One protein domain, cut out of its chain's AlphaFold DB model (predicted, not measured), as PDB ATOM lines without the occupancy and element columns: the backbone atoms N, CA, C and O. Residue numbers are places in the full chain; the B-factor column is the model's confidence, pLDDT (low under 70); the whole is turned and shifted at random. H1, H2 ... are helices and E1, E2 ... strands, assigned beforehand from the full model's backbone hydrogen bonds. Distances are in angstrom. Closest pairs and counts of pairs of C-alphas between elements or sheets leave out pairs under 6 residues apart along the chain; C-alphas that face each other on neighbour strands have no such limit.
ATOM      1  N   TYR A  26       8.503  11.798  41.551       92.44
ATOM      2  CA  TYR A  26       8.884  11.976  40.153       92.44
ATOM      3  C   TYR A  26       9.600  10.737  39.633       92.44
ATOM      4  O   TYR A  26      10.495  10.202  40.283       92.44
ATOM      5  N   LEU A  27       9.182  10.283  38.453       95.50
ATOM      6  CA  LEU A  27       9.708   9.090  37.802       95.50
ATOM      7  C   LEU A  27      10.253   9.461  36.422       95.50
ATOM      8  O   LEU A  27       9.556  10.108  35.633       95.50
ATOM      9  N   PHE A  28      11.464   9.002  36.121       95.94
ATOM     10  CA  PHE A  28      12.108   9.174  34.820       95.94
ATOM     11  C   PHE A  28      12.640   7.836  34.330       95.94
ATOM     12  O   PHE A  28      13.268   7.104  35.088       95.94
ATOM     13  N   GLN A  29      12.406   7.514  33.065       97.38
ATOM     14  CA  GLN A  29      13.056   6.374  32.435       97.38
ATOM     15  C   GLN A  29      14.484   6.782  32.062       97.38
ATOM     16  O   GLN A  29      14.686   7.780  31.374       97.38
ATOM     17  N   VAL A  30      15.462   5.993  32.487       95.69
ATOM     18  CA  VAL A  30      16.872   6.153  32.132       95.69
ATOM     19  C   VAL A  30      17.263   4.997  31.225       95.69
ATOM     20  O   VAL A  30      17.061   3.834  31.576       95.69
ATOM     21  N   THR A  31      17.798   5.314  30.048       95.69
ATOM     22  CA  THR A  31      18.280   4.326  29.076       95.69
ATOM     23  C   THR A  31      19.746   4.589  28.774       95.69
ATOM     24  O   THR A  31      20.081   5.579  28.130       95.69
ATOM     25  N   CYS A  32      20.610   3.688  29.222       93.31
ATOM     26  CA  CYS A  32      22.042   3.685  28.950       93.31
ATOM     27  C   CYS A  32      22.378   2.555  27.957       93.31
ATOM     28  O   CYS A  32      21.516   1.754  27.593       93.31
ATOM     29  N   SER A  33      23.640   2.444  27.531       93.62
ATOM     30  CA  SER A  33      24.074   1.435  26.546       93.62
ATOM     31  C   SER A  33      23.802  -0.020  26.956       93.62
ATOM     32  O   SER A  33      23.467  -0.837  26.103       93.62
ATOM     33  N   ASN A  34      23.920  -0.339  28.247       91.75
ATOM     34  CA  ASN A  34      23.782  -1.700  28.785       91.75
ATOM     35  C   ASN A  34      22.755  -1.808  29.921       91.75
ATOM     36  O   ASN A  34      22.692  -2.833  30.595       91.75
ATOM     37  N   ASP A  35      21.994  -0.746  30.185       92.25
ATOM     38  CA  ASP A  35      21.144  -0.669  31.368       92.25
ATOM     39  C   ASP A  35      19.910   0.187  31.103       92.25
ATOM     40  O   ASP A  35      19.961   1.179  30.371       92.25
ATOM     41  N   LYS A  36      18.789  -0.206  31.701       94.88
ATOM     42  CA  LYS A  36      17.527   0.513  31.590       94.88
ATOM     43  C   LYS A  36      16.748   0.384  32.886       94.88
ATOM     44  O   LYS A  36      16.473  -0.723  33.347       94.88
ATOM     45  N   TYR A  37      16.371   1.518  33.455       95.00
ATOM     46  CA  TYR A  37      15.703   1.565  34.749       95.00
ATOM     47  C   TYR A  37      14.843   2.823  34.885       95.00
ATOM     48  O   TYR A  37      14.879   3.724  34.047       95.00
ATOM     49  N   VAL A  38      14.056   2.887  35.954       96.25
ATOM     50  CA  VAL A  38      13.267   4.059  36.333       96.25
ATOM     51  C   VAL A  38      13.928   4.734  37.527       96.25
ATOM     52  O   VAL A  38      13.990   4.156  38.610       96.25
ATOM     53  N   ALA A  39      14.412   5.955  37.336       93.50
ATOM     54  CA  ALA A  39      14.864   6.840  38.399       93.50
ATOM     55  C   ALA A  39      13.651   7.377  39.168       93.50
ATOM     56  O   ALA A  39      12.761   7.989  38.574       93.50
ATOM     57  N   GLN A  40      13.617   7.141  40.478       92.12
ATOM     58  CA  GLN A  40      12.557   7.574  41.378       92.12
ATOM     59  C   GLN A  40      13.079   8.622  42.361       92.12
ATOM     60  O   GLN A  40      14.030   8.374  43.101       92.12
ATOM     61  N   TRP A  41      12.396   9.761  42.388       87.81
ATOM     62  CA  TRP A  41      12.672  10.893  43.261       87.81
ATOM     63  C   TRP A  41      11.466  11.187  44.141       87.81
ATOM     64  O   TRP A  41      10.336  11.199  43.656       87.81
ATOM     65  N   GLU A  42      11.712  11.478  45.413       85.44
ATOM     66  CA  GLU A  42      10.713  12.037  46.321       85.44
ATOM     67  C   GLU A  42      11.076  13.483  46.623       85.44
ATOM     68  O   GLU A  42      12.203  13.772  47.024       85.44
ATOM     69  N   SER A  43      10.123  14.394  46.439       78.62
ATOM     70  CA  SER A  43      10.369  15.820  46.644       78.62
ATOM     71  C   SER A  43      10.557  16.197  48.115       78.62
ATOM     72  O   SER A  43      11.147  17.227  48.416       78.62
ATOM     73  N   GLY A  44      10.045  15.384  49.042       76.56
ATOM     74  CA  GLY A  44       9.951  15.769  50.449       76.56
ATOM     75  C   GLY A  44       9.060  17.004  50.641       76.56
ATOM     76  O   GLY A  44       8.115  17.221  49.877       76.56
ATOM     77  N   ASP A  45       9.373  17.806  51.660       69.06
ATOM     78  CA  ASP A  45       8.564  18.960  52.084       69.06
ATOM     79  C   ASP A  45       8.640  20.169  51.137       69.06
ATOM     80  O   ASP A  45       7.719  20.989  51.103       69.06
ATOM     81  N   ALA A  46       9.734  20.310  50.385       74.44
ATOM     82  CA  ALA A  46       9.918  21.383  49.417       74.44
ATOM     83  C   ALA A  46      10.046  20.785  48.021       74.44
ATOM     84  O   ALA A  46      10.999  20.070  47.732       74.44
ATOM     85  N   ASP A  47       9.095  21.103  47.148       80.31
ATOM     86  CA  ASP A  47       9.072  20.563  45.796       80.31
ATOM     87  C   ASP A  47       9.683  21.542  44.777       80.31
ATOM     88  O   ASP A  47       9.038  22.535  44.426       80.31
ATOM     89  N   PRO A  48      10.914  21.294  44.285       79.38
ATOM     90  CA  PRO A  48      11.537  22.113  43.245       79.38
ATOM     91  C   PRO A  48      10.939  21.856  41.851       79.38
ATOM     92  O   PRO A  48      11.249  22.578  40.900       79.38
ATOM     93  N   GLY A  49      10.080  20.843  41.715       86.94
ATOM     94  CA  GLY A  49       9.394  20.484  40.488       86.94
ATOM     95  C   GLY A  49      10.136  19.462  39.627       86.94
ATOM     96  O   GLY A  49      11.329  19.195  39.762       86.94
ATOM     97  N   LYS A  50       9.397  18.900  38.667       90.50
ATOM     98  CA  LYS A  50       9.850  17.822  37.775       90.50
ATOM     99  C   LYS A  50      11.138  18.138  37.009       90.50
ATOM    100  O   LYS A  50      11.981  17.261  36.867       90.50
ATOM    101  N   GLU A  51      11.281  19.358  36.490       90.56
ATOM    102  CA  GLU A  51      12.432  19.723  35.650       90.56
ATOM    103  C   GLU A  51      13.743  19.685  36.434       90.56
ATOM    104  O   GLU A  51      14.751  19.203  35.928       90.56
ATOM    105  N   HIS A  52      13.705  20.101  37.701       87.00
ATOM    106  CA  HIS A  52      14.855  20.006  38.586       87.00
ATOM    107  C   HIS A  52      15.347  18.556  38.706       87.00
ATOM    108  O   HIS A  52      16.519  18.274  38.471       87.00
ATOM    109  N   PHE A  53      14.436  17.618  38.985       88.19
ATOM    110  CA  PHE A  53      14.787  16.201  39.101       88.19
ATOM    111  C   PHE A  53      15.183  15.563  37.765       88.19
ATOM    112  O   PHE A  53      15.997  14.639  37.747       88.19
ATOM    113  N   ARG A  54      14.657  16.058  36.638       90.94
ATOM    114  CA  ARG A  54      15.087  15.629  35.301       90.94
ATOM    115  C   ARG A  54      16.546  16.008  35.050       90.94
ATOM    116  O   ARG A  54      17.317  15.141  34.644       90.94
ATOM    117  N   ILE A  55      16.920  17.259  35.329       87.69
ATOM    118  CA  ILE A  55      18.300  17.747  35.198       87.69
ATOM    119  C   ILE A  55      19.219  16.961  36.134       87.69
ATOM    120  O   ILE A  55      20.194  16.385  35.666       87.69
ATOM    121  N   ALA A  56      18.844  16.820  37.409       86.62
ATOM    122  CA  ALA A  56      19.614  16.037  38.373       86.62
ATOM    123  C   ALA A  56      19.816  14.580  37.915       86.62
ATOM    124  O   ALA A  56      20.895  14.016  38.082       86.62
ATOM    125  N   THR A  57      18.801  13.973  37.285       88.31
ATOM    126  CA  THR A  57      18.921  12.635  36.684       88.31
ATOM    127  C   THR A  57      19.885  12.632  35.495       88.31
ATOM    128  O   THR A  57      20.638  11.676  35.347       88.31
ATOM    129  N   GLY A  58      19.891  13.665  34.651       88.12
ATOM    130  CA  GLY A  58      20.828  13.788  33.530       88.12
ATOM    131  C   GLY A  58      22.278  13.992  33.975       88.12
ATOM    132  O   GLY A  58      23.169  13.314  33.471       88.12
ATOM    133  N   ASP A  59      22.509  14.844  34.975       85.94
ATOM    134  CA  ASP A  59      23.848  15.180  35.479       85.94
ATOM    135  C   ASP A  59      24.596  13.957  36.030       85.94
ATOM    136  O   ASP A  59      25.817  13.855  35.906       85.94
ATOM    137  N   VAL A  60      23.867  12.997  36.610       81.69
ATOM    138  CA  VAL A  60      24.449  11.742  37.114       81.69
ATOM    139  C   VAL A  60      24.480  10.612  36.074       81.69
ATOM    140  O   VAL A  60      25.049   9.561  36.353       81.69
ATOM    141  N   ASN A  61      23.892  10.810  34.888       85.62
ATOM    142  CA  ASN A  61      23.778   9.811  33.817       85.62
ATOM    143  C   ASN A  61      24.181  10.407  32.454       85.62
ATOM    144  O   ASN A  61      23.408  10.368  31.497       85.62
ATOM    145  N   LEU A  62      25.396  10.962  32.378       84.69
ATOM    146  CA  LEU A  62      25.880  11.779  31.253       84.69
ATOM    147  C   LEU A  62      25.785  11.105  29.870       84.69
ATOM    148  O   LEU A  62      25.528  11.786  28.882       84.69
ATOM    149  N   ASP A  63      25.953   9.782  29.806       89.88
ATOM    150  CA  ASP A  63      25.917   9.000  28.559       89.88
ATOM    151  C   ASP A  63      24.580   8.266  28.339       89.88
ATOM    152  O   ASP A  63      24.496   7.312  27.558       89.88
ATOM    153  N   CYS A  64      23.526   8.667  29.052       92.50
ATOM    154  CA  CYS A  64      22.221   8.020  28.996       92.50
ATOM    155  C   CYS A  64      21.135   8.971  28.490       92.50
ATOM    156  O   CYS A  64      21.167  10.183  28.695       92.50
ATOM    157  N   SER A  65      20.107   8.396  27.873       95.75
ATOM    158  CA  SER A  65      18.899   9.118  27.491       95.75
ATOM    159  C   SER A  65      17.892   9.108  28.637       95.75
ATOM    160  O   SER A  65      17.563   8.043  29.169       95.75
ATOM    161  N   ILE A  66      17.377  10.288  28.988       95.31
ATOM    162  CA  ILE A  66      16.371  10.472  30.038       95.31
ATOM    163  C   ILE A  66      15.019  10.784  29.395       95.31
ATOM    164  O   ILE A  66      14.902  11.725  28.611       95.31
ATOM    165  N   TYR A  67      13.988  10.027  29.759       96.12
ATOM    166  CA  TYR A  67      12.619  10.227  29.291       96.12
ATOM    167  C   TYR A  67      11.653  10.367  30.462       96.12
ATOM    168  O   TYR A  67      11.907   9.919  31.582       96.12
ATOM    169  N   ASP A  68      10.500  10.965  30.186       95.88
ATOM    170  CA  ASP A  68       9.392  10.934  31.126       95.88
ATOM    171  C   ASP A  68       8.878   9.507  31.294       95.88
ATOM    172  O   ASP A  68       8.696   8.788  30.313       95.88
ATOM    173  N   TYR A  69       8.618   9.120  32.543       96.81
ATOM    174  CA  TYR A  69       8.047   7.816  32.842       96.81
ATOM    175  C   TYR A  69       6.698   7.619  32.146       96.81
ATOM    176  O   TYR A  69       5.767   8.415  32.312       96.81
ATOM    177  N   ASN A  70       6.579   6.506  31.429       97.12
ATOM    178  CA  ASN A  70       5.347   6.046  30.820       97.12
ATOM    179  C   ASN A  70       4.876   4.751  31.510       97.12
ATOM    180  O   ASN A  70       5.510   3.704  31.364       97.12
ATOM    181  N   PRO A  71       3.730   4.760  32.219       95.88
ATOM    182  CA  PRO A  71       3.249   3.586  32.946       95.88
ATOM    183  C   PRO A  71       2.901   2.392  32.049       95.88
ATOM    184  O   PRO A  71       2.806   1.278  32.552       95.88
ATOM    185  N   THR A  72       2.694   2.591  30.746       97.06
ATOM    186  CA  THR A  72       2.411   1.495  29.811       97.06
ATOM    187  C   THR A  72       3.671   0.716  29.445       97.06
ATOM    188  O   THR A  72       3.591  -0.489  29.237       97.06
ATOM    189  N   THR A  73       4.825   1.382  29.367       95.38
ATOM    190  CA  THR A  73       6.080   0.765  28.908       95.38
ATOM    191  C   THR A  73       7.080   0.519  30.030       95.38
ATOM    192  O   THR A  73       7.903  -0.382  29.911       95.38
ATOM    193  N   ASP A  74       7.010   1.295  31.112       97.12
ATOM    194  CA  ASP A  74       8.093   1.392  32.100       97.12
ATOM    195  C   ASP A  74       7.728   0.783  33.453       97.12
ATOM    196  O   ASP A  74       8.566   0.709  34.349       97.12
ATOM    197  N   ARG A  75       6.474   0.349  33.628       95.38
ATOM    198  CA  ARG A  75       5.953  -0.145  34.911       95.38
ATOM    199  C   ARG A  75       6.783  -1.278  35.504       95.38
ATOM    200  O   ARG A  75       6.969  -1.297  36.719       95.38
ATOM    201  N   ASP A  76       7.254  -2.183  34.654       95.88
ATOM    202  CA  ASP A  76       7.969  -3.396  35.056       95.88
ATOM    203  C   ASP A  76       9.499  -3.228  35.008       95.88
ATOM    204  O   ASP A  76      10.241  -4.181  35.241       95.88
ATOM    205  N   MET A  77       9.992  -2.020  34.706       94.75
ATOM    206  CA  MET A  77      11.425  -1.737  34.741       94.75
ATOM    207  C   MET A  77      11.938  -1.685  36.186       94.75
ATOM    208  O   MET A  77      11.211  -1.249  37.087       94.75
ATOM    209  N   PRO A  78      13.209  -2.062  36.423       94.19
ATOM    210  CA  PRO A  78      13.843  -1.882  37.721       94.19
ATOM    211  C   PRO A  78      13.728  -0.427  38.173       94.19
ATOM    212  O   PRO A  78      14.002   0.490  37.400       94.19
ATOM    213  N   ARG A  79      13.322  -0.205  39.423       92.25
ATOM    214  CA  ARG A  79      13.258   1.135  40.011       92.25
ATOM    215  C   ARG A  79      14.498   1.395  40.838       92.25
ATOM    216  O   ARG A  79      14.866   0.554  41.655       92.25
ATOM    217  N   ARG A  80      15.080   2.574  40.649       90.06
ATOM    218  CA  ARG A  80      16.229   3.054  41.404       90.06
ATOM    219  C   ARG A  80      15.878   4.299  42.173       90.06
ATOM    220  O   ARG A  80      15.355   5.255  41.604       90.06
ATOM    221  N   TRP A  81      16.180   4.286  43.460       85.62
ATOM    222  CA  TRP A  81      15.953   5.446  44.309       85.62
ATOM    223  C   TRP A  81      17.104   6.422  44.134       85.62
ATOM    224  O   TRP A  81      18.270   6.053  44.292       85.62
ATOM    225  N   CYS A  82      16.765   7.656  43.783       81.88
ATOM    226  CA  CYS A  82      17.719   8.724  43.554       81.88
ATOM    227  C   CYS A  82      17.670   9.743  44.695       81.88
ATOM    228  O   CYS A  82      16.634   9.958  45.326       81.88
ATOM    229  N   SER A  83      18.816  10.363  44.946       74.75
ATOM    230  CA  SER A  83      19.026  11.419  45.931       74.75
ATOM    231  C   SER A  83      19.846  12.537  45.286       74.75
ATOM    232  O   SER A  83      20.614  12.291  44.355       74.75
ATOM    233  N   ASP A  84      19.682  13.767  45.773       67.31
ATOM    234  CA  ASP A  84      20.481  14.917  45.347       67.31
ATOM    235  C   ASP A  84      21.456  15.280  46.482       67.31
ATOM    236  O   ASP A  84      21.088  16.014  47.405       67.31
ATOM    237  N   PRO A  85      22.690  14.740  46.473       56.88
ATOM    238  CA  PRO A  85      23.652  14.939  47.554       56.88
ATOM    239  C   PRO A  85      24.130  16.392  47.691       56.88
ATOM    240  O   PRO A  85      24.651  16.751  48.746       56.88
ATOM    241  N   ASN A  86      23.922  17.243  46.679       54.50
ATOM    242  CA  ASN A  86      24.219  18.676  46.768       54.50
ATOM    243  C   ASN A  86      23.116  19.463  47.500       54.50
ATOM    244  O   ASN A  86      23.259  20.669  47.709       54.50
ATOM    245  N   GLY A  87      22.040  18.791  47.931       51.78
ATOM    246  CA  GLY A  87      21.030  19.360  48.818       51.78
ATOM    247  C   GLY A  87      20.241  20.510  48.201       51.78
ATOM    248  O   GLY A  87      19.696  21.336  48.938       51.78
ATOM    249  N   VAL A  88      20.154  20.580  46.869       52.00
ATOM    250  CA  VAL A  88      19.224  21.503  46.207       52.00
ATOM    251  C   VAL A  88      17.785  21.087  46.538       52.00
ATOM    252  O   VAL A  88      16.915  21.937  46.729       52.00
ATOM    253  N   VAL A  89      17.562  19.789  46.760       49.84
ATOM    254  CA  VAL A  89      16.329  19.229  47.327       49.84
ATOM    255  C   VAL A  89      16.345  19.346  48.859       49.84
ATOM    256  O   VAL A  89      16.789  18.453  49.587       49.84
ATOM    257  N   ARG A  90      15.857  20.474  49.388       46.38
ATOM    258  CA  ARG A  90      15.626  20.638  50.834       46.38
ATOM    259  C   ARG A  90      14.546  19.653  51.304       46.38
ATOM    260  O   ARG A  90      13.386  19.818  50.953       46.38
ATOM    261  N   GLY A  91      14.913  18.680  52.141       49.81
ATOM    262  CA  GLY A  91      13.957  17.755  52.774       49.81
ATOM    263  C   GLY A  91      14.211  16.266  52.529       49.81
ATOM    264  O   GLY A  91      13.422  15.443  52.987       49.81
ATOM    265  N   PHE A  92      15.299  15.891  51.851       54.88
ATOM    266  CA  PHE A  92      15.656  14.479  51.706       54.88
ATOM    267  C   PHE A  92      16.091  13.882  53.061       54.88
ATOM    268  O   PHE A  92      16.896  14.511  53.757       54.88
ATOM    269  N   PRO A  93      15.602  12.692  53.472       55.94
ATOM    270  CA  PRO A  93      15.935  12.118  54.770       55.94
ATOM    271  C   PRO A  93      17.456  11.956  54.923       55.94
ATOM    272  O   PRO A  93      18.064  11.185  54.175       55.94
ATOM    273  N   PRO A  94      18.098  12.616  55.904       55.00
ATOM    274  CA  PRO A  94      19.555  12.589  56.038       55.00
ATOM    275  C   PRO A  94      20.099  11.179  56.285       55.00
ATOM    276  O   PRO A  94      21.239  10.889  55.934       55.00
ATOM    277  N   ILE A  95      19.272  10.266  56.806       57.00
ATOM    278  CA  ILE A  95      19.643   8.858  56.958       57.00
ATOM    279  C   ILE A  95      19.956   8.176  55.621       57.00
ATOM    280  O   ILE A  95      20.831   7.322  55.593       57.00
ATOM    281  N   LEU A  96      19.302   8.579  54.525       53.44
ATOM    282  CA  LEU A  96      19.547   8.033  53.187       53.44
ATOM    283  C   LEU A  96      20.840   8.588  52.571       53.44
ATOM    284  O   LEU A  96      21.522   7.884  51.835       53.44
ATOM    285  N   ILE A  97      21.232   9.813  52.932       57.09
ATOM    286  CA  ILE A  97      22.524  10.403  52.543       57.09
ATOM    287  C   ILE A  97      23.676   9.710  53.295       57.09
ATOM    288  O   ILE A  97      24.696   9.365  52.702       57.09
ATOM    289  N   LEU A  98      23.495   9.442  54.596       49.12
ATOM    290  CA  LEU A  98      24.516   8.848  55.476       49.12
ATOM    291  C   LEU A  98      24.899   7.402  55.119       49.12
ATOM    292  O   LEU A  98      26.001   6.968  55.442       49.12
ATOM    293  N   ILE A  99      24.028   6.665  54.430       53.38
ATOM    294  CA  ILE A  99      24.312   5.308  53.931       53.38
ATOM    295  C   ILE A  99      25.036   5.297  52.570       53.38
ATOM    296  O   ILE A  99      25.153   4.245  51.942       53.38
ATOM    297  N   GLY A 100      25.546   6.448  52.110       44.78
ATOM    298  CA  GLY A 100      26.388   6.548  50.912       44.78
ATOM    299  C   GLY A 100      25.626   6.429  49.590       44.78
ATOM    300  O   GLY A 100      26.221   6.100  48.566       44.78
TER     301      GLY A 100
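This is residues 26 to 100 of the 105 residues of an uncharacterized protein of Methylocella tundrae (UniProt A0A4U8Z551). A strongly turned sheet of four strands has helix H1 packed over one face, while a tail with the small helix H2 runs on past one end. The printed part has 75 residues, in order E1, E2, H1, E3, E4, H2, with under half in named elements. The class is mixed, in two layers; the mixed sheet runs E3, E1, E2, E4. It is compact, radius of gyration of the C-alphas 12.3 A, spanning 31 by 22 by 19 A.

E1, residues 26 to 31, and E2, residues 36 to 42, form an antiparallel hairpin, N 28 and O 39 being 3.0 A apart. E3, residues 65 to 68, is antiparallel to E1, with N 29 and O 67 2.9 A apart. E4, residues 79 to 81, is parallel to E2, with N 40 and O 80 2.8 A apart. H1, residues 50 to 59, is on the sheet at a height of 8.2 A, the closest C-alphas of H1 and E1, Lys 50 and Tyr 26, being 6.4 A apart. E2, H1 and E3 make a split strand-helix-strand unit, two same-way strands with E1 between, its crossover right-handed. H2, residues 94 to 98, is apart from H1. In H1 and H2 every O i to N i+4 pair is within hydrogen-bond range.

E1 begins at C-alpha 26 (8.884, 11.976, 40.153); H2 ends at C-alpha 98 (24.516, 8.848, 55.476). E2 measures 19.9 A and H1 14.4 A from first to last C-alpha.

The C-alphas farthest apart, Thr 72 and Leu 98, are 34.7 A apart. The printed part has no cut, and the link from E4 to H2 is long, 12 residues. Residue 45 and residues 84 to 100 have pLDDT under 70.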